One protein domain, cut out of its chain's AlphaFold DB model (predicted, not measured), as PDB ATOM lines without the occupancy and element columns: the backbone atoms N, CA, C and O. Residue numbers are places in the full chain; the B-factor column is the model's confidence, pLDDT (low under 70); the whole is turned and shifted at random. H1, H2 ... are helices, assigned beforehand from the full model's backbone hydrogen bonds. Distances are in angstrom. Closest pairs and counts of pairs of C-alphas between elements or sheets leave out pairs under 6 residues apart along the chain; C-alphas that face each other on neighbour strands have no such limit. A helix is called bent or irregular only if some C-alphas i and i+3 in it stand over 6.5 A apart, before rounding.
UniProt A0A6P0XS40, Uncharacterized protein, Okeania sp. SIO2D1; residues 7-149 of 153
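This is residues 7 to 149 of the 153 residues of an uncharacterized protein of Okeania sp. SIO2D1 (UniProt A0A6P0XS40). Six helices, H1 to H6, make a compact body round H3, and one long helix, H7, runs past one side of it, with residues 137 to 149 sticking out. H1 lies side by side with H3, H4 folds back on H3 as a hairpin, H5 runs across H3, and H2 reaches from a corner with H1 to H5. The printed part has 143 residues with seven named helices, H1 to H7 in order, and no named strand; its class is all helix. The whole is compact, with a radius of gyration of the C-alphas of 15.2 A and spans of 48 by 39 by 32 A.

Find C-alpha 7 at (0.010, -23.173, 52.106), where H1, residues 7 to 15, begins. Next come H2, residues 20 to 35, 20.4 A long, H3, residues 41 to 52, 16.7 A, and H4, residues 57 to 64. H5, residues 71 to 87, 20.9 A, is irregular, with C-alphas 78 and 81 at 7.3 A and a kink of 54 degrees near residue 79. After H6, residues 98 to 107, H7 runs 43.1 A from C-alpha 119 to C-alpha 147 at (-38.380, -3.842, 48.732).

Start at the hub, H3, which touches H1 at a shallow tilt of 15 degrees, the same way; their closest C-alphas, Ala 13 and Val 52, are 5.3 A apart. H3 also touches H6, closest at C-alphas Ala 50 and Ile 98, 6.0 A. H7 only just touches H6, with 3 pairs of C-alphas within 8 A. Every O i to N i+4 pair is within hydrogen-bond range in H1, H3, H4 and H6, against 11 of 12 in H2, 11 of 13 in H5 and 24 of 25 in H7.

The farthest C-alphas, Asn 117 and Ser 149, are 49.9 A apart. The printed part has no cut, and the link from H6 to H7 is long. Look for low pLDDT, under 70, at residues 94, 106 to 110 and 114 to 149.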
ATOM      1  N   GLU A   7      -0.555 -21.820  52.263       93.00
ATOM      2  CA  GLU A   7       0.010 -23.173  52.106       93.00
ATOM      3  C   GLU A   7      -0.739 -24.242  52.914       93.00
ATOM      4  O   GLU A   7      -0.970 -25.354  52.441       93.00
ATOM      5  N   LYS A   8      -1.193 -23.900  54.128       92.00
ATOM      6  CA  LYS A   8      -1.953 -24.833  54.972       92.00
ATOM      7  C   LYS A   8      -3.340 -25.089  54.397       92.00
ATOM      8  O   LYS A   8      -3.834 -26.210  54.466       92.00
ATOM      9  N   VAL A   9      -3.960 -24.056  53.831       91.31
ATOM     10  CA  VAL A   9      -5.280 -24.171  53.204       91.31
ATOM     11  C   VAL A   9      -5.188 -24.950  51.895       91.31
ATOM     12  O   VAL A   9      -6.046 -25.787  51.644       91.31
ATOM     13  N   LYS A  10      -4.133 -24.744  51.097       93.62
ATOM     14  CA  LYS A  10      -3.864 -25.539  49.891       93.62
ATOM     15  C   LYS A  10      -3.669 -27.015  50.222       93.62
ATOM     16  O   LYS A  10      -4.294 -27.861  49.591       93.62
ATOM     17  N   PHE A  11      -2.868 -27.322  51.242       89.06
ATOM     18  CA  PHE A  11      -2.709 -28.696  51.719       89.06
ATOM     19  C   PHE A  11      -4.056 -29.303  52.134       89.06
ATOM     20  O   PHE A  11      -4.421 -30.372  51.648       89.06
ATOM     21  N   LEU A  12      -4.837 -28.588  52.953       88.00
ATOM     22  CA  LEU A  12      -6.176 -29.021  53.356       88.00
ATOM     23  C   LEU A  12      -7.077 -29.282  52.139       88.00
ATOM     24  O   LEU A  12      -7.689 -30.341  52.052       88.00
ATOM     25  N   ALA A  13      -7.128 -28.351  51.189       89.06
ATOM     26  CA  ALA A  13      -7.931 -28.472  49.979       89.06
ATOM     27  C   ALA A  13      -7.524 -29.704  49.154       89.06
ATOM     28  O   ALA A  13      -8.384 -30.502  48.785       89.06
ATOM     29  N   SER A  14      -6.219 -29.914  48.955       88.62
ATOM     30  CA  SER A  14      -5.689 -31.085  48.250       88.62
ATOM     31  C   SER A  14      -6.081 -32.398  48.927       88.62
ATOM     32  O   SER A  14      -6.472 -33.333  48.238       88.62
ATOM     33  N   THR A  15      -6.009 -32.476  50.261       85.62
ATOM     34  CA  THR A  15      -6.403 -33.692  51.006       85.62
ATOM     35  C   THR A  15      -7.899 -34.008  50.927       85.62
ATOM     36  O   THR A  15      -8.295 -35.117  51.260       85.62
ATOM     37  N   HIS A  16      -8.720 -33.066  50.457       82.81
ATOM     38  CA  HIS A  16     -10.170 -33.215  50.314       82.81
ATOM     39  C   HIS A  16     -10.618 -33.111  48.848       82.81
ATOM     40  O   HIS A  16     -11.731 -32.678  48.561       82.81
ATOM     41  N   GLY A  17      -9.742 -33.482  47.911       82.12
ATOM     42  CA  GLY A  17     -10.096 -33.649  46.499       82.12
ATOM     43  C   GLY A  17     -10.072 -32.376  45.654       82.12
ATOM     44  O   GLY A  17     -10.342 -32.437  44.458       82.12
ATOM     45  N   VAL A  18      -9.706 -31.213  46.203       86.25
ATOM     46  CA  VAL A  18      -9.518 -30.010  45.377       86.25
ATOM     47  C   VAL A  18      -8.229 -30.143  44.568       86.25
ATOM     48  O   VAL A  18      -7.146 -30.340  45.123       86.25
ATOM     49  N   ASN A  19      -8.322 -29.959  43.252       89.69
ATOM     50  CA  ASN A  19      -7.152 -29.925  42.384       89.69
ATOM     51  C   ASN A  19      -6.449 -28.564  42.496       89.69
ATOM     52  O   ASN A  19      -6.698 -27.647  41.716       89.69
ATOM     53  N   VAL A  20      -5.564 -28.431  43.487       92.00
ATOM     54  CA  VAL A  20      -4.865 -27.170  43.800       92.00
ATOM     55  C   VAL A  20      -4.142 -26.587  42.586       92.00
ATOM     56  O   VAL A  20      -4.142 -25.374  42.413       92.00
ATOM     57  N   LYS A  21      -3.577 -27.431  41.714       93.06
ATOM     58  CA  LYS A  21      -2.877 -26.966  40.512       93.06
ATOM     59  C   LYS A  21      -3.823 -26.239  39.555       93.06
ATOM     60  O   LYS A  21      -3.489 -25.160  39.082       93.06
ATOM     61  N   GLU A  22      -4.994 -26.810  39.293       91.69
ATOM     62  CA  GLU A  22      -5.994 -26.188  38.414       91.69
ATOM     63  C   GLU A  22      -6.581 -24.920  39.041       91.69
ATOM     64  O   GLU A  22      -6.846 -23.949  38.339       91.69
ATOM     65  N   VAL A  23      -6.732 -24.884  40.369       92.50
ATOM     66  CA  VAL A  23      -7.174 -23.675  41.080       92.50
ATOM     67  C   VAL A  23      -6.124 -22.566  41.024       92.50
ATOM     68  O   VAL A  23      -6.478 -21.402  40.861       92.50
ATOM     69  N   ASP A  24      -4.840 -22.903  41.136       94.81
ATOM     70  CA  ASP A  24      -3.762 -21.927  40.978       94.81
ATOM     71  C   ASP A  24      -3.709 -21.379  39.545       94.81
ATOM     72  O   ASP A  24      -3.575 -20.170  39.384       94.81
ATOM     73  N   ILE A  25      -3.901 -22.225  38.524       95.31
ATOM     74  CA  ILE A  25      -4.013 -21.782  37.123       95.31
ATOM     75  C   ILE A  25      -5.195 -20.821  36.956       95.31
ATOM     76  O   ILE A  25      -5.009 -19.723  36.443       95.31
ATOM     77  N   LEU A  26      -6.378 -21.182  37.466       94.19
ATOM     78  CA  LEU A  26      -7.563 -20.316  37.456       94.19
ATOM     79  C   LEU A  26      -7.285 -18.953  38.104       94.19
ATOM     80  O   LEU A  26      -7.672 -17.914  37.572       94.19
ATOM     81  N   LEU A  27      -6.635 -18.941  39.271       95.25
ATOM     82  CA  LEU A  27      -6.286 -17.700  39.961       95.25
ATOM     83  C   LEU A  27      -5.324 -16.849  39.127       95.25
ATOM     84  O   LEU A  27      -5.530 -15.642  39.043       95.25
ATOM     85  N   THR A  28      -4.317 -17.464  38.504       96.00
ATOM     86  CA  THR A  28      -3.382 -16.773  37.609       96.00
ATOM     87  C   THR A  28      -4.095 -16.196  36.390       96.00
ATOM     88  O   THR A  28      -3.910 -15.020  36.099       96.00
ATOM     89  N   GLU A  29      -4.968 -16.960  35.731       95.44
ATOM     90  CA  GLU A  29      -5.757 -16.479  34.589       95.44
ATOM     91  C   GLU A  29      -6.640 -15.288  34.990       95.44
ATOM     92  O   GLU A  29      -6.661 -14.265  34.311       95.44
ATOM     93  N   ILE A  30      -7.298 -15.338  36.154       94.50
ATOM     94  CA  ILE A  30      -8.070 -14.192  36.660       94.50
ATOM     95  C   ILE A  30      -7.169 -12.976  36.927       94.50
ATOM     96  O   ILE A  30      -7.529 -11.861  36.548       94.50
ATOM     97  N   GLU A  31      -6.021 -13.156  37.584       96.00
ATOM     98  CA  GLU A  31      -5.077 -12.071  37.898       96.00
ATOM     99  C   GLU A  31      -4.512 -11.414  36.635       96.00
ATOM    100  O   GLU A  31      -4.449 -10.185  36.546       96.00
ATOM    101  N   GLU A  32      -4.123 -12.222  35.649       95.88
ATOM    102  CA  GLU A  32      -3.421 -11.779  34.446       95.88
ATOM    103  C   GLU A  32      -4.360 -11.324  33.336       95.88
ATOM    104  O   GLU A  32      -4.033 -10.378  32.616       95.88
ATOM    105  N   GLU A  33      -5.522 -11.953  33.172       94.56
ATOM    106  CA  GLU A  33      -6.406 -11.720  32.029       94.56
ATOM    107  C   GLU A  33      -7.558 -10.774  32.357       94.56
ATOM    108  O   GLU A  33      -7.841  -9.887  31.548       94.56
ATOM    109  N   ILE A  34      -8.145 -10.895  33.551       93.12
ATOM    110  CA  ILE A  34      -9.362 -10.167  33.940       93.12
ATOM    111  C   ILE A  34      -9.028  -8.973  34.841       93.12
ATOM    112  O   ILE A  34      -9.313  -7.823  34.510       93.12
ATOM    113  N   LEU A  35      -8.400  -9.230  35.989       92.81
ATOM    114  CA  LEU A  35      -8.204  -8.241  37.048       92.81
ATOM    115  C   LEU A  35      -6.999  -7.317  36.790       92.81
ATOM    116  O   LEU A  35      -6.980  -6.182  37.271       92.81
ATOM    117  N   LYS A  36      -5.992  -7.786  36.042       92.94
ATOM    118  CA  LYS A  36      -4.715  -7.085  35.785       92.94
ATOM    119  C   LYS A  36      -3.982  -6.654  37.065       92.94
ATOM    120  O   LYS A  36      -3.212  -5.694  37.059       92.94
ATOM    121  N   THR A  37      -4.230  -7.346  38.175       93.50
ATOM    122  CA  THR A  37      -3.549  -7.159  39.460       93.50
ATOM    123  C   THR A  37      -3.660  -8.422  40.312       93.50
ATOM    124  O   THR A  37      -4.469  -9.303  40.027       93.50
ATOM    125  N   LEU A  38      -2.844  -8.508  41.364       94.44
ATOM    126  CA  LEU A  38      -2.812  -9.659  42.261       94.44
ATOM    127  C   LEU A  38      -4.020  -9.665  43.204       94.44
ATOM    128  O   LEU A  38      -4.298  -8.694  43.916       94.44
ATOM    129  N   ILE A  39      -4.688 -10.810  43.274       94.19
ATOM    130  CA  ILE A  39      -5.690 -11.124  44.281       94.19
ATOM    131  C   ILE A  39      -4.968 -11.262  45.622       94.19
ATOM    132  O   ILE A  39      -3.995 -12.008  45.767       94.19
ATOM    133  N   SER A  40      -5.469 -10.573  46.646       93.94
ATOM    134  CA  SER A  40      -4.878 -10.690  47.980       93.94
ATOM    135  C   SER A  40      -4.962 -12.126  48.515       93.94
ATOM    136  O   SER A  40      -5.954 -12.831  48.302       93.94
ATOM    137  N   GLU A  41      -3.953 -12.540  49.287       93.25
ATOM    138  CA  GLU A  41      -3.885 -13.885  49.878       93.25
ATOM    139  C   GLU A  41      -5.157 -14.245  50.661       93.25
ATOM    140  O   GLU A  41      -5.647 -15.370  50.596       93.25
ATOM    141  N   LYS A  42      -5.761 -13.254  51.325       92.69
ATOM    142  CA  LYS A  42      -7.034 -13.380  52.043       92.69
ATOM    143  C   LYS A  42      -8.149 -13.963  51.169       92.69
ATOM    144  O   LYS A  42      -8.853 -14.864  51.617       92.69
ATOM    145  N   TYR A  43      -8.320 -13.469  49.943       93.44
ATOM    146  CA  TYR A  43      -9.391 -13.930  49.051       93.44
ATOM    147  C   TYR A  43      -9.050 -15.264  48.386       93.44
ATOM    148  O   TYR A  43      -9.948 -16.082  48.195       93.44
ATOM    149  N   LYS A  44      -7.761 -15.539  48.143       94.94
ATOM    150  CA  LYS A  44      -7.297 -16.875  47.735       94.94
ATOM    151  C   LYS A  44      -7.612 -17.915  48.818       94.94
ATOM    152  O   LYS A  44      -8.171 -18.963  48.520       94.94
ATOM    153  N   ILE A  45      -7.351 -17.601  50.089       93.06
ATOM    154  CA  ILE A  45      -7.720 -18.455  51.231       93.06
ATOM    155  C   ILE A  45      -9.233 -18.696  51.274       93.06
ATOM    156  O   ILE A  45      -9.663 -19.837  51.430       93.06
ATOM    157  N   MET A  46     -10.046 -17.645  51.113       92.25
ATOM    158  CA  MET A  46     -11.507 -17.787  51.071       92.25
ATOM    159  C   MET A  46     -11.965 -18.710  49.946       92.25
ATOM    160  O   MET A  46     -12.845 -19.534  50.185       92.25
ATOM    161  N   LEU A  47     -11.366 -18.591  48.756       92.75
ATOM    162  CA  LEU A  47     -11.649 -19.466  47.625       92.75
ATOM    163  C   LEU A  47     -11.384 -20.922  47.998       92.75
ATOM    164  O   LEU A  47     -12.303 -21.731  47.956       92.75
ATOM    165  N   TYR A  48     -10.166 -21.246  48.436       91.88
ATOM    166  CA  TYR A  48      -9.828 -22.623  48.783       91.88
ATOM    167  C   TYR A  48     -10.749 -23.182  49.875       91.88
ATOM    168  O   TYR A  48     -11.300 -24.260  49.693       91.88
ATOM    169  N   LEU A  49     -11.005 -22.436  50.960       89.00
ATOM    170  CA  LEU A  49     -11.927 -22.862  52.025       89.00
ATOM    171  C   LEU A  49     -13.364 -23.067  51.521       89.00
ATOM    172  O   LEU A  49     -14.055 -23.983  51.974       89.00
ATOM    173  N   ALA A  50     -13.821 -22.225  50.590       86.75
ATOM    174  CA  ALA A  50     -15.116 -22.384  49.943       86.75
ATOM    175  C   ALA A  50     -15.175 -23.676  49.116       86.75
ATOM    176  O   ALA A  50     -16.184 -24.380  49.204       86.75
ATOM    177  N   MET A  51     -14.098 -23.997  48.392       86.06
ATOM    178  CA  MET A  51     -13.969 -25.191  47.551       86.06
ATOM    179  C   MET A  51     -13.914 -26.494  48.347       86.06
ATOM    180  O   MET A  51     -14.525 -27.468  47.928       86.06
ATOM    181  N   VAL A  52     -13.249 -26.517  49.511       83.56
ATOM    182  CA  VAL A  52     -13.211 -27.724  50.365       83.56
ATOM    183  C   VAL A  52     -14.604 -28.077  50.910       83.56
ATOM    184  O   VAL A  52     -14.856 -29.205  51.312       83.56
ATOM    185  N   ASN A  53     -15.514 -27.097  50.982       76.69
ATOM    186  CA  ASN A  53     -16.871 -27.234  51.522       76.69
ATOM    187  C   ASN A  53     -16.954 -27.838  52.947       76.69
ATOM    188  O   ASN A  53     -18.011 -28.298  53.374       76.69
ATOM    189  N   LEU A  54     -15.870 -27.796  53.733       76.62
ATOM    190  CA  LEU A  54     -15.844 -28.258  55.133       76.62
ATOM    191  C   LEU A  54     -16.275 -27.187  56.130       76.62
ATOM    192  O   LEU A  54     -16.787 -27.495  57.206       76.62
ATOM    193  N   HIS A  55     -16.152 -25.917  55.760       76.88
ATOM    194  CA  HIS A  55     -16.461 -24.800  56.642       76.88
ATOM    195  C   HIS A  55     -17.802 -24.159  56.290       76.88
ATOM    196  O   HIS A  55     -18.105 -23.921  55.113       76.88
ATOM    197  N   LYS A  56     -18.590 -23.842  57.328       82.38
ATOM    198  CA  LYS A  56     -19.713 -22.917  57.171       82.38
ATOM    199  C   LYS A  56     -19.170 -21.522  56.860       82.38
ATOM    200  O   LYS A  56     -18.009 -21.217  57.146       82.38
ATOM    201  N   VAL A  57     -20.000 -20.670  56.273       83.44
ATOM    202  CA  VAL A  57     -19.595 -19.309  55.888       83.44
ATOM    203  C   VAL A  57     -19.119 -18.507  57.106       83.44
ATOM    204  O   VAL A  57     -18.143 -17.765  57.017       83.44
ATOM    205  N   GLU A  58     -19.737 -18.708  58.267       84.38
ATOM    206  CA  GLU A  58     -19.363 -18.100  59.544       84.38
ATOM    207  C   GLU A  58     -17.934 -18.462  59.962       84.38
ATOM    208  O   GLU A  58     -17.203 -17.620  60.484       84.38
ATOM    209  N   ASP A  59     -17.516 -19.705  59.725       86.56
ATOM    210  CA  ASP A  59     -16.173 -20.166  60.074       86.56
ATOM    211  C   ASP A  59     -15.137 -19.597  59.103       86.56
ATOM    212  O   ASP A  59     -14.086 -19.120  59.535       86.56
ATOM    213  N   ILE A  60     -15.467 -19.531  57.807       87.56
ATOM    214  CA  ILE A  60     -14.637 -18.840  56.807       87.56
ATOM    215  C   ILE A  60     -14.479 -17.360  57.187       87.56
ATOM    216  O   ILE A  60     -13.375 -16.813  57.109       87.56
ATOM    217  N   ALA A  61     -15.551 -16.714  57.658       87.44
ATOM    218  CA  ALA A  61     -15.518 -15.325  58.110       87.44
ATOM    219  C   ALA A  61     -14.568 -15.143  59.296       87.44
ATOM    220  O   ALA A  61     -13.687 -14.286  59.235       87.44
ATOM    221  N   LYS A  62     -14.651 -16.003  60.318       87.12
ATOM    222  CA  LYS A  62     -13.724 -15.974  61.462       87.12
ATOM    223  C   LYS A  62     -12.268 -16.158  61.031       87.12
ATOM    224  O   LYS A  62     -11.417 -15.363  61.423       87.12
ATOM    225  N   ILE A  63     -11.979 -17.159  60.195       86.06
ATOM    226  CA  ILE A  63     -10.617 -17.477  59.726       86.06
ATOM    227  C   ILE A  63      -9.991 -16.305  58.958       86.06
ATOM    228  O   ILE A  63      -8.794 -16.029  59.084       86.06
ATOM    229  N   THR A  64     -10.811 -15.600  58.182       86.06
ATOM    230  CA  THR A  64     -10.375 -14.510  57.298       86.06
ATOM    231  C   THR A  64     -10.539 -13.122  57.924       86.06
ATOM    232  O   THR A  64     -10.199 -12.119  57.293       86.06
ATOM    233  N   GLY A  65     -11.019 -13.047  59.169       85.12
ATOM    234  CA  GLY A  65     -11.226 -11.799  59.902       85.12
ATOM    235  C   GLY A  65     -12.356 -10.926  59.348       85.12
ATOM    236  O   GLY A  65     -12.269  -9.703  59.442       85.12
ATOM    237  N   HIS A  66     -13.382 -11.526  58.742       82.56
ATOM    238  CA  HIS A  66     -14.602 -10.840  58.318       82.56
ATOM    239  C   HIS A  66     -15.715 -10.977  59.359       82.56
ATOM    240  O   HIS A  66     -15.792 -11.955  60.103       82.56
ATOM    241  N   SER A  67     -16.638 -10.016  59.353       82.25
ATOM    242  CA  SER A  67     -17.960 -10.238  59.929       82.25
ATOM    243  C   SER A  67     -18.779 -11.128  58.991       82.25
ATOM    244  O   SER A  67     -18.658 -11.044  57.767       82.25
ATOM    245  N   TYR A  68     -19.660 -11.949  59.560       78.19
ATOM    246  CA  TYR A  68     -20.582 -12.770  58.775       78.19
ATOM    247  C   TYR A  68     -21.446 -11.929  57.815       78.19
ATOM    248  O   TYR A  68     -21.665 -12.321  56.677       78.19
ATOM    249  N   LYS A  69     -21.860 -10.723  58.229       81.00
ATOM    250  CA  LYS A  69     -22.708  -9.835  57.413       81.00
ATOM    251  C   LYS A  69     -22.040  -9.353  56.121       81.00
ATOM    252  O   LYS A  69     -22.734  -9.097  55.146       81.00
ATOM    253  N   ASN A  70     -20.710  -9.234  56.105       85.00
ATOM    254  CA  ASN A  70     -19.993  -8.593  54.997       85.00
ATOM    255  C   ASN A  70     -19.212  -9.584  54.132       85.00
ATOM    256  O   ASN A  70     -18.780  -9.224  53.041       85.00
ATOM    257  N   ILE A  71     -19.038 -10.831  54.579       87.69
ATOM    258  CA  ILE A  71     -18.205 -11.808  53.869       87.69
ATOM    259  C   ILE A  71     -18.654 -12.030  52.420       87.69
ATOM    260  O   ILE A  71     -17.812 -12.119  51.531       87.69
ATOM    261  N   HIS A  72     -19.963 -12.082  52.161       85.56
ATOM    262  CA  HIS A  72     -20.489 -12.317  50.818       85.56
ATOM    263  C   HIS A  72     -20.237 -11.139  49.876       85.56
ATOM    264  O   HIS A  72     -19.802 -11.353  48.743       85.56
ATOM    265  N   SER A  73     -20.491  -9.905  50.325       87.25
ATOM    266  CA  SER A  73     -20.270  -8.719  49.491       87.25
ATOM    267  C   SER A  73     -18.779  -8.483  49.260       87.25
ATOM    268  O   SER A  73     -18.377  -8.231  48.123       87.25
ATOM    269  N   ASP A  74     -17.953  -8.657  50.295       89.50
ATOM    270  CA  ASP A  74     -16.501  -8.515  50.197       89.50
ATOM    271  C   ASP A  74     -15.897  -9.588  49.293       89.50
ATOM    272  O   ASP A  74     -15.080  -9.263  48.429       89.50
ATOM    273  N   PHE A  75     -16.314 -10.850  49.428       91.00
ATOM    274  CA  PHE A  75     -15.881 -11.909  48.519       91.00
ATOM    275  C   PHE A  75     -16.279 -11.594  47.077       91.00
ATOM    276  O   PHE A  75     -15.438 -11.650  46.183       91.00
ATOM    277  N   ASN A  76     -17.541 -11.217  46.846       90.06
ATOM    278  CA  ASN A  76     -18.034 -10.935  45.503       90.06
ATOM    279  C   ASN A  76     -17.273  -9.781  44.842       90.06
ATOM    280  O   ASN A  76     -16.865  -9.899  43.691       90.06
ATOM    281  N   LYS A  77     -17.035  -8.692  45.578       90.62
ATOM    282  CA  LYS A  77     -16.327  -7.511  45.073       90.62
ATOM    283  C   LYS A  77     -14.870  -7.801  44.706       90.62
ATOM    284  O   LYS A  77     -14.359  -7.208  43.763       90.62
ATOM    285  N   ASN A  78     -14.193  -8.662  45.462       92.31
ATOM    286  CA  ASN A  78     -12.749  -8.855  45.311       92.31
ATOM    287  C   ASN A  78     -12.366 -10.107  44.517       92.31
ATOM    288  O   ASN A  78     -11.227 -10.206  44.074       92.31
ATOM    289  N   LEU A  79     -13.281 -11.064  44.354       93.00
ATOM    290  CA  LEU A  79     -13.001 -12.302  43.629       93.00
ATOM    291  C   LEU A  79     -14.228 -12.873  42.911       93.00
ATOM    292  O   LEU A  79     -14.128 -13.259  41.751       93.00
ATOM    293  N   GLY A  80     -15.392 -12.893  43.564       91.19
ATOM    294  CA  GLY A  80     -16.598 -13.520  43.014       91.19
ATOM    295  C   GLY A  80     -17.005 -12.985  41.642       91.19
ATOM    296  O   GLY A  80     -17.218 -13.769  40.726       91.19
ATOM    297  N   GLN A  81     -17.031 -11.666  41.444       90.12
ATOM    298  CA  GLN A  81     -17.403 -11.078  40.152       90.12
ATOM    299  C   GLN A  81     -16.472 -11.486  39.000       90.12
ATOM    300  O   GLN A  81     -16.931 -11.590  37.867       90.12
ATOM    301  N   TYR A  82     -15.197 -11.757  39.289       92.00
ATOM    302  CA  TYR A  82     -14.218 -12.190  38.292       92.00
ATOM    303  C   TYR A  82     -14.313 -13.691  38.026       92.00
ATOM    304  O   TYR A  82     -14.189 -14.125  36.889       92.00
ATOM    305  N   LEU A  83     -14.630 -14.486  39.054       91.31
ATOM    306  CA  LEU A  83     -14.993 -15.894  38.874       91.31
ATOM    307  C   LEU A  83     -16.250 -16.033  38.011       91.31
ATOM    308  O   LEU A  83     -16.308 -16.919  37.166       91.31
ATOM    309  N   ARG A  84     -17.237 -15.143  38.184       89.38
ATOM    310  CA  ARG A  84     -18.402 -15.074  37.292       89.38
ATOM    311  C   ARG A  84     -17.967 -14.821  35.858       89.38
ATOM    312  O   ARG A  84     -18.386 -15.547  34.977       89.38
ATOM    313  N   GLU A  85     -17.150 -13.795  35.640       89.75
ATOM    314  CA  GLU A  85     -16.671 -13.435  34.304       89.75
ATOM    315  C   GLU A  85     -15.886 -14.576  33.649       89.75
ATOM    316  O   GLU A  85     -16.016 -14.787  32.451       89.75
ATOM    317  N   TYR A  86     -15.152 -15.359  34.441       89.69
ATOM    318  CA  TYR A  86     -14.433 -16.538  33.974       89.69
ATOM    319  C   TYR A  86     -15.361 -17.718  33.623       89.69
ATOM    320  O   TYR A  86     -15.227 -18.320  32.561       89.69
ATOM    321  N   PHE A  87     -16.298 -18.079  34.508       86.75
ATOM    322  CA  PHE A  87     -17.127 -19.283  34.350       86.75
ATOM    323  C   PHE A  87     -18.400 -19.073  33.529       86.75
ATOM    324  O   PHE A  87     -18.858 -19.998  32.861       86.75
ATOM    325  N   ASP A  88     -18.986 -17.883  33.598       83.88
ATOM    326  CA  ASP A  88     -20.214 -17.516  32.897       83.88
ATOM    327  C   ASP A  88     -20.132 -16.048  32.422       83.88
ATOM    328  O   ASP A  88     -20.781 -15.157  32.984       83.88
ATOM    329  N   PRO A  89     -19.329 -15.765  31.374       81.31
ATOM    330  CA  PRO A  89     -19.124 -14.403  30.871       81.31
ATOM    331  C   PRO A  89     -20.413 -13.722  30.384       81.31
ATOM    332  O   PRO A  89     -20.470 -12.500  30.283       81.31
ATOM    333  N   GLN A  90     -21.442 -14.505  30.046       82.00
ATOM    334  CA  GLN A  90     -22.730 -14.011  29.547       82.00
ATOM    335  C   GLN A  90     -23.769 -13.834  30.666       82.00
ATOM    336  O   GLN A  90     -24.870 -13.334  30.415       82.00
ATOM    337  N   SER A  91     -23.438 -14.219  31.903       79.19
ATOM    338  CA  SER A  91     -24.342 -14.113  33.041       79.19
ATOM    339  C   SER A  91     -24.692 -12.664  33.348       79.19
ATOM    340  O   SER A  91     -23.827 -11.846  33.658       79.19
ATOM    341  N   GLN A  92     -25.990 -12.370  33.406       76.88
ATOM    342  CA  GLN A  92     -26.484 -11.121  33.995       76.88
ATOM    343  C   GLN A  92     -26.654 -11.222  35.518       76.88
ATOM    344  O   GLN A  92     -27.147 -10.290  36.154       76.88
ATOM    345  N   ALA A  93     -26.254 -12.346  36.128       75.44
ATOM    346  CA  ALA A  93     -26.339 -12.524  37.568       75.44
ATOM    347  C   ALA A  93     -25.474 -11.468  38.286       75.44
ATOM    348  O   ALA A  93     -24.259 -11.392  38.058       75.44
ATOM    349  N   PRO A  94     -26.048 -10.658  39.194       69.88
ATOM    350  CA  PRO A  94     -25.321  -9.551  39.810       69.88
ATOM    351  C   PRO A  94     -24.205 -10.024  40.750       69.88
ATOM    352  O   PRO A  94     -23.290  -9.258  41.055       69.88
ATOM    353  N   ARG A  95     -24.268 -11.275  41.226       75.69
ATOM    354  CA  ARG A  95     -23.350 -11.827  42.225       75.69
ATOM    355  C   ARG A  95     -22.976 -13.267  41.903       75.69
ATOM    356  O   ARG A  95     -23.815 -14.043  41.461       75.69
ATOM    357  N   PHE A  96     -21.734 -13.611  42.213       81.25
ATOM    358  CA  PHE A  96     -21.219 -14.972  42.215       81.25
ATOM    359  C   PHE A  96     -20.565 -15.213  43.572       81.25
ATOM    360  O   PHE A  96     -19.412 -14.865  43.835       81.25
ATOM    361  N   GLY A  97     -21.393 -15.691  44.497       80.00
ATOM    362  CA  GLY A  97     -21.017 -15.873  45.890       80.00
ATOM    363  C   GLY A  97     -20.315 -17.204  46.141       80.00
ATOM    364  O   GLY A  97     -20.192 -18.047  45.258       80.00
ATOM    365  N   ILE A  98     -19.916 -17.414  47.396       76.38
ATOM    366  CA  ILE A  98     -19.332 -18.672  47.891       76.38
ATOM    367  C   ILE A  98     -20.222 -19.881  47.546       76.38
ATOM    368  O   ILE A  98     -19.722 -20.917  47.116       76.38
ATOM    369  N   THR A  99     -21.542 -19.745  47.684       73.94
ATOM    370  CA  THR A  99     -22.502 -20.804  47.346       73.94
ATOM    371  C   THR A  99     -22.593 -21.055  45.838       73.94
ATOM    372  O   THR A  99     -22.534 -22.203  45.401       73.94
ATOM    373  N   SER A 100     -22.668 -19.995  45.027       77.38
ATOM    374  CA  SER A 100     -22.687 -20.096  43.560       77.38
ATOM    375  C   SER A 100     -21.409 -20.743  43.025       77.38
ATOM    376  O   SER A 100     -21.471 -21.603  42.148       77.38
ATOM    377  N   LEU A 101     -20.261 -20.389  43.609       80.25
ATOM    378  CA  LEU A 101     -18.978 -21.021  43.333       80.25
ATOM    379  C   LEU A 101     -19.048 -22.526  43.587       80.25
ATOM    380  O   LEU A 101     -18.705 -23.296  42.697       80.25
ATOM    381  N   ARG A 102     -19.531 -22.954  44.762       74.75
ATOM    382  CA  ARG A 102     -19.671 -24.382  45.086       74.75
ATOM    383  C   ARG A 102     -20.491 -25.105  44.018       74.75
ATOM    384  O   ARG A 102     -19.997 -26.061  43.434       74.75
ATOM    385  N   ARG A 103     -21.691 -24.604  43.694       74.31
ATOM    386  CA  ARG A 103     -22.568 -25.182  42.654       74.31
ATOM    387  C   ARG A 103     -21.888 -25.275  41.289       74.31
ATOM    388  O   ARG A 103     -21.961 -26.311  40.638       74.31
ATOM    389  N   THR A 104     -21.220 -24.200  40.879       78.44
ATOM    390  CA  THR A 104     -20.524 -24.130  39.588       78.44
ATOM    391  C   THR A 104     -19.418 -25.177  39.523       78.44
ATOM    392  O   THR A 104     -19.351 -25.945  38.571       78.44
ATOM    393  N   LEU A 105     -18.604 -25.296  40.572       70.56
ATOM    394  CA  LEU A 105     -17.511 -26.264  40.615       70.56
ATOM    395  C   LEU A 105     -17.996 -27.718  40.589       70.56
ATOM    396  O   LEU A 105     -17.360 -28.537  39.934       70.56
ATOM    397  N   PHE A 106     -19.134 -28.033  41.219       66.88
ATOM    398  CA  PHE A 106     -19.750 -29.364  41.104       66.88
ATOM    399  C   PHE A 106     -20.201 -29.701  39.686       66.88
ATOM    400  O   PHE A 106     -20.149 -30.861  39.290       66.88
ATOM    401  N   SER A 107     -20.643 -28.702  38.919       69.94
ATOM    402  CA  SER A 107     -21.087 -28.908  37.537       69.94
ATOM    403  C   SER A 107     -19.940 -29.039  36.527       69.94
ATOM    404  O   SER A 107     -20.155 -29.526  35.420       69.94
ATOM    405  N   LEU A 108     -18.721 -28.630  36.891       68.12
ATOM    406  CA  LEU A 108     -17.555 -28.598  36.006       68.12
ATOM    407  C   LEU A 108     -16.745 -29.901  36.083       68.12
ATOM    408  O   LEU A 108     -15.644 -29.895  36.629       68.12
ATOM    409  N   ASP A 109     -17.320 -30.987  35.550       62.09
ATOM    410  CA  ASP A 109     -16.722 -32.298  35.196       62.09
ATOM    411  C   ASP A 109     -15.393 -32.666  35.898       62.09
ATOM    412  O   ASP A 109     -14.391 -32.996  35.270       62.09
ATOM    413  N   GLN A 110     -15.356 -32.535  37.227       67.81
ATOM    414  CA  GLN A 110     -14.208 -32.838  38.089       67.81
ATOM    415  C   GLN A 110     -12.881 -32.088  37.813       67.81
ATOM    416  O   GLN A 110     -11.877 -32.372  38.469       67.81
ATOM    417  N   LYS A 111     -12.835 -31.072  36.932       76.50
ATOM    418  CA  LYS A 111     -11.587 -30.332  36.616       76.50
ATOM    419  C   LYS A 111     -10.924 -29.761  37.876       76.50
ATOM    420  O   LYS A 111      -9.723 -29.911  38.098       76.50
ATOM    421  N   TYR A 112     -11.736 -29.125  38.715       73.81
ATOM    422  CA  TYR A 112     -11.296 -28.486  39.957       73.81
ATOM    423  C   TYR A 112     -11.482 -29.367  41.193       73.81
ATOM    424  O   TYR A 112     -10.958 -29.047  42.262       73.81
ATOM    425  N   PHE A 113     -12.224 -30.463  41.051       74.75
ATOM    426  CA  PHE A 113     -12.552 -31.375  42.131       74.75
ATOM    427  C   PHE A 113     -12.362 -32.807  41.647       74.75
ATOM    428  O   PHE A 113     -13.213 -33.336  40.946       74.75
ATOM    429  N   CYS A 114     -11.247 -33.422  42.017       66.56
ATOM    430  CA  CYS A 114     -11.009 -34.838  41.800       66.56
ATOM    431  C   CYS A 114     -11.398 -35.558  43.095       66.56
ATOM    432  O   CYS A 114     -10.590 -35.582  44.031       66.56
ATOM    433  N   PRO A 115     -12.630 -36.089  43.212       57.69
ATOM    434  CA  PRO A 115     -12.973 -36.894  44.366       57.69
ATOM    435  C   PRO A 115     -12.011 -38.081  44.392       57.69
ATOM    436  O   PRO A 115     -12.019 -38.935  43.506       57.69
ATOM    437  N   HIS A 116     -11.171 -38.161  45.424       54.72
ATOM    438  CA  HIS A 116     -10.732 -39.479  45.857       54.72
ATOM    439  C   HIS A 116     -12.017 -40.257  46.153       54.72
ATOM    440  O   HIS A 116     -12.901 -39.683  46.780       54.72
ATOM    441  N   ASN A 117     -12.159 -41.469  45.606       47.53
ATOM    442  CA  ASN A 117     -13.320 -42.359  45.759       47.53
ATOM    443  C   ASN A 117     -13.664 -42.602  47.244       47.53
ATOM    444  O   ASN A 117     -13.380 -43.663  47.789       47.53
ATOM    445  N   ASP A 118     -14.260 -41.613  47.891       52.84
ATOM    446  CA  ASP A 118     -14.790 -41.657  49.237       52.84
ATOM    447  C   ASP A 118     -16.250 -41.245  49.107       52.84
ATOM    448  O   ASP A 118     -16.586 -40.067  48.927       52.84
ATOM    449  N   ASP A 119     -17.129 -42.243  49.162       55.62
ATOM    450  CA  ASP A 119     -18.584 -42.071  49.158       55.62
ATOM    451  C   ASP A 119     -19.037 -41.068  50.245       55.62
ATOM    452  O   ASP A 119     -20.037 -40.365  50.084       55.62
ATOM    453  N   ASP A 120     -18.242 -40.905  51.308       55.06
ATOM    454  CA  ASP A 120     -18.441 -39.917  52.369       55.06
ATOM    455  C   ASP A 120     -18.280 -38.462  51.904       55.06
ATOM    456  O   ASP A 120     -19.077 -37.603  52.286       55.06
ATOM    457  N   LEU A 121     -17.300 -38.159  51.045       54.53
ATOM    458  CA  LEU A 121     -17.116 -36.804  50.511       54.53
ATOM    459  C   LEU A 121     -18.293 -36.426  49.616       54.53
ATOM    460  O   LEU A 121     -18.854 -35.345  49.771       54.53
ATOM    461  N   THR A 122     -18.736 -37.331  48.747       55.88
ATOM    462  CA  THR A 122     -19.886 -37.088  47.864       55.88
ATOM    463  C   THR A 122     -21.160 -36.797  48.667       55.88
ATOM    464  O   THR A 122     -21.889 -35.852  48.350       55.88
ATOM    465  N   ASN A 123     -21.390 -37.525  49.765       60.25
ATOM    466  CA  ASN A 123     -22.528 -37.307  50.661       60.25
ATOM    467  C   ASN A 123     -22.429 -35.990  51.449       60.25
ATOM    468  O   ASN A 123     -23.409 -35.250  51.527       60.25
ATOM    469  N   ILE A 124     -21.254 -35.646  51.992       58.59
ATOM    470  CA  ILE A 124     -21.036 -34.359  52.680       58.59
ATOM    471  C   ILE A 124     -21.286 -33.194  51.721       58.59
ATOM    472  O   ILE A 124     -21.936 -32.211  52.073       58.59
ATOM    473  N   LEU A 125     -20.779 -33.298  50.496       57.84
ATOM    474  CA  LEU A 125     -20.911 -32.264  49.483       57.84
ATOM    475  C   LEU A 125     -22.372 -32.078  49.056       57.84
ATOM    476  O   LEU A 125     -22.822 -30.935  48.970       57.84
ATOM    477  N   SER A 126     -23.107 -33.180  48.879       61.72
ATOM    478  CA  SER A 126     -24.526 -33.178  48.504       61.72
ATOM    479  C   SER A 126     -25.408 -32.605  49.617       61.72
ATOM    480  O   SER A 126     -26.127 -31.638  49.377       61.72
ATOM    481  N   ASN A 127     -25.256 -33.084  50.856       62.94
ATOM    482  CA  ASN A 127     -26.028 -32.592  52.004       62.94
ATOM    483  C   ASN A 127     -25.812 -31.090  52.233       62.94
ATOM    484  O   ASN A 127     -26.749 -30.338  52.488       62.94
ATOM    485  N   ARG A 128     -24.573 -30.603  52.093       62.09
ATOM    486  CA  ARG A 128     -24.295 -29.167  52.253       62.09
ATOM    487  C   ARG A 128     -24.751 -28.328  51.071       62.09
ATOM    488  O   ARG A 128     -24.953 -27.125  51.227       62.09
ATOM    489  N   LEU A 129     -24.857 -28.906  49.879       59.41
ATOM    490  CA  LEU A 129     -25.438 -28.215  48.734       59.41
ATOM    491  C   LEU A 129     -26.922 -27.929  48.986       59.41
ATOM    492  O   LEU A 129     -27.361 -26.809  48.727       59.41
ATOM    493  N   GLU A 130     -27.642 -28.904  49.545       63.09
ATOM    494  CA  GLU A 130     -29.034 -28.757  49.981       63.09
ATOM    495  C   GLU A 130     -29.158 -27.671  51.061       63.09
ATOM    496  O   GLU A 130     -29.873 -26.693  50.840       63.09
ATOM    497  N   GLU A 131     -28.353 -27.739  52.134       60.53
ATOM    498  CA  GLU A 131     -28.326 -26.707  53.190       60.53
ATOM    499  C   GLU A 131     -28.096 -25.293  52.622       60.53
ATOM    500  O   GLU A 131     -28.735 -24.323  53.030       60.53
ATOM    501  N   ASN A 132     -27.174 -25.140  51.664       55.06
ATOM    502  CA  ASN A 132     -26.875 -23.828  51.088       55.06
ATOM    503  C   ASN A 132     -27.966 -23.338  50.116       55.06
ATOM    504  O   ASN A 132     -28.130 -22.126  49.960       55.06
ATOM    505  N   SER A 133     -28.692 -24.246  49.455       59.62
ATOM    506  CA  SER A 133     -29.805 -23.889  48.568       59.62
ATOM    507  C   SER A 133     -30.971 -23.302  49.363       59.62
ATOM    508  O   SER A 133     -31.536 -22.285  48.959       59.62
ATOM    509  N   GLU A 134     -31.275 -23.876  50.529       60.19
ATOM    510  CA  GLU A 134     -32.309 -23.370  51.439       60.19
ATOM    511  C   GLU A 134     -31.990 -21.951  51.942       60.19
ATOM    512  O   GLU A 134     -32.862 -21.081  51.983       60.19
ATOM    513  N   VAL A 135     -30.719 -21.671  52.254       54.91
ATOM    514  CA  VAL A 135     -30.271 -20.339  52.702       54.91
ATOM    515  C   VAL A 135     -30.354 -19.290  51.584       54.91
ATOM    516  O   VAL A 135     -30.695 -18.132  51.845       54.91
ATOM    517  N   GLU A 136     -30.063 -19.660  50.331       53.62
ATOM    518  CA  GLU A 136     -30.215 -18.752  49.186       53.62
ATOM    519  C   GLU A 136     -31.683 -18.444  48.880       53.62
ATOM    520  O   GLU A 136     -32.003 -17.303  48.536       53.62
ATOM    521  N   GLU A 137     -32.578 -19.425  49.006       57.19
ATOM    522  CA  GLU A 137     -34.016 -19.179  48.886       57.19
ATOM    523  C   GLU A 137     -34.507 -18.252  49.998       57.19
ATOM    524  O   GLU A 137     -35.155 -17.249  49.698       57.19
ATOM    525  N   ALA A 138     -34.109 -18.493  51.249       54.00
ATOM    526  CA  ALA A 138     -34.447 -17.613  52.365       54.00
ATOM    527  C   ALA A 138     -33.938 -16.174  52.148       54.00
ATOM    528  O   ALA A 138     -34.688 -15.214  52.329       54.00
ATOM    529  N   SER A 139     -32.702 -16.012  51.663       51.53
ATOM    530  CA  SER A 139     -32.118 -14.689  51.386       51.53
ATOM    531  C   SER A 139     -32.826 -13.957  50.236       51.53
ATOM    532  O   SER A 139     -33.021 -12.744  50.300       51.53
ATOM    533  N   LYS A 140     -33.250 -14.678  49.185       55.44
ATOM    534  CA  LYS A 140     -34.040 -14.107  48.076       55.44
ATOM    535  C   LYS A 140     -35.447 -13.693  48.517       55.44
ATOM    536  O   LYS A 140     -36.007 -12.755  47.950       55.44
ATOM    537  N   VAL A 141     -36.025 -14.390  49.496       54.56
ATOM    538  CA  VAL A 141     -37.323 -14.038  50.087       54.56
ATOM    539  C   VAL A 141     -37.194 -12.784  50.958       54.56
ATOM    540  O   VAL A 141     -38.004 -11.872  50.808       54.56
ATOM    541  N   GLU A 142     -36.151 -12.665  51.786       50.19
ATOM    542  CA  GLU A 142     -35.906 -11.456  52.595       50.19
ATOM    543  C   GLU A 142     -35.634 -10.200  51.741       50.19
ATOM    544  O   GLU A 142     -36.092  -9.108  52.079       50.19
ATOM    545  N   GLU A 143     -34.943 -10.333  50.602       48.91
ATOM    546  CA  GLU A 143     -34.690  -9.212  49.680       48.91
ATOM    547  C   GLU A 143     -35.969  -8.737  48.954       48.91
ATOM    548  O   GLU A 143     -36.077  -7.560  48.604       48.91
ATOM    549  N   LYS A 144     -36.977  -9.607  48.780       49.31
ATOM    550  CA  LYS A 144     -38.304  -9.203  48.277       49.31
ATOM    551  C   LYS A 144     -39.133  -8.476  49.337       49.31
ATOM    552  O   LYS A 144     -39.698  -7.433  49.036       49.31
ATOM    553  N   VAL A 145     -39.157  -8.970  50.578       51.59
ATOM    554  CA  VAL A 145     -39.973  -8.364  51.650       51.59
ATOM    555  C   VAL A 145     -39.491  -6.950  52.007       51.59
ATOM    556  O   VAL A 145     -40.309  -6.079  52.287       51.59
ATOM    557  N   ASN A 146     -38.184  -6.682  51.933       50.44
ATOM    558  CA  ASN A 146     -37.647  -5.348  52.222       50.44
ATOM    559  C   ASN A 146     -37.877  -4.320  51.097       50.44
ATOM    560  O   ASN A 146     -37.908  -3.128  51.383       50.44
ATOM    561  N   ASN A 147     -38.070  -4.752  49.845       48.41
ATOM    562  CA  ASN A 147     -38.380  -3.842  48.732       48.41
ATOM    563  C   ASN A 147     -39.880  -3.523  48.616       48.41
ATOM    564  O   ASN A 147     -40.237  -2.497  48.042       48.41
ATOM    565  N   ASP A 148     -40.750  -4.350  49.200       50.81
ATOM    566  CA  ASP A 148     -42.200  -4.115  49.219       50.81
ATOM    567  C   ASP A 148     -42.657  -3.258  50.423       50.81
ATOM    568  O   ASP A 148     -43.818  -2.854  50.490       50.81
ATOM    569  N   SER A 149     -41.759  -2.928  51.365       48.94
ATOM    570  CA  SER A 149     -42.085  -2.128  52.561       48.94
ATOM    571  C   SER A 149     -41.964  -0.604  52.380       48.94
ATOM    572  O   SER A 149     -42.350   0.122  53.294       48.94
TER     573      SER A 149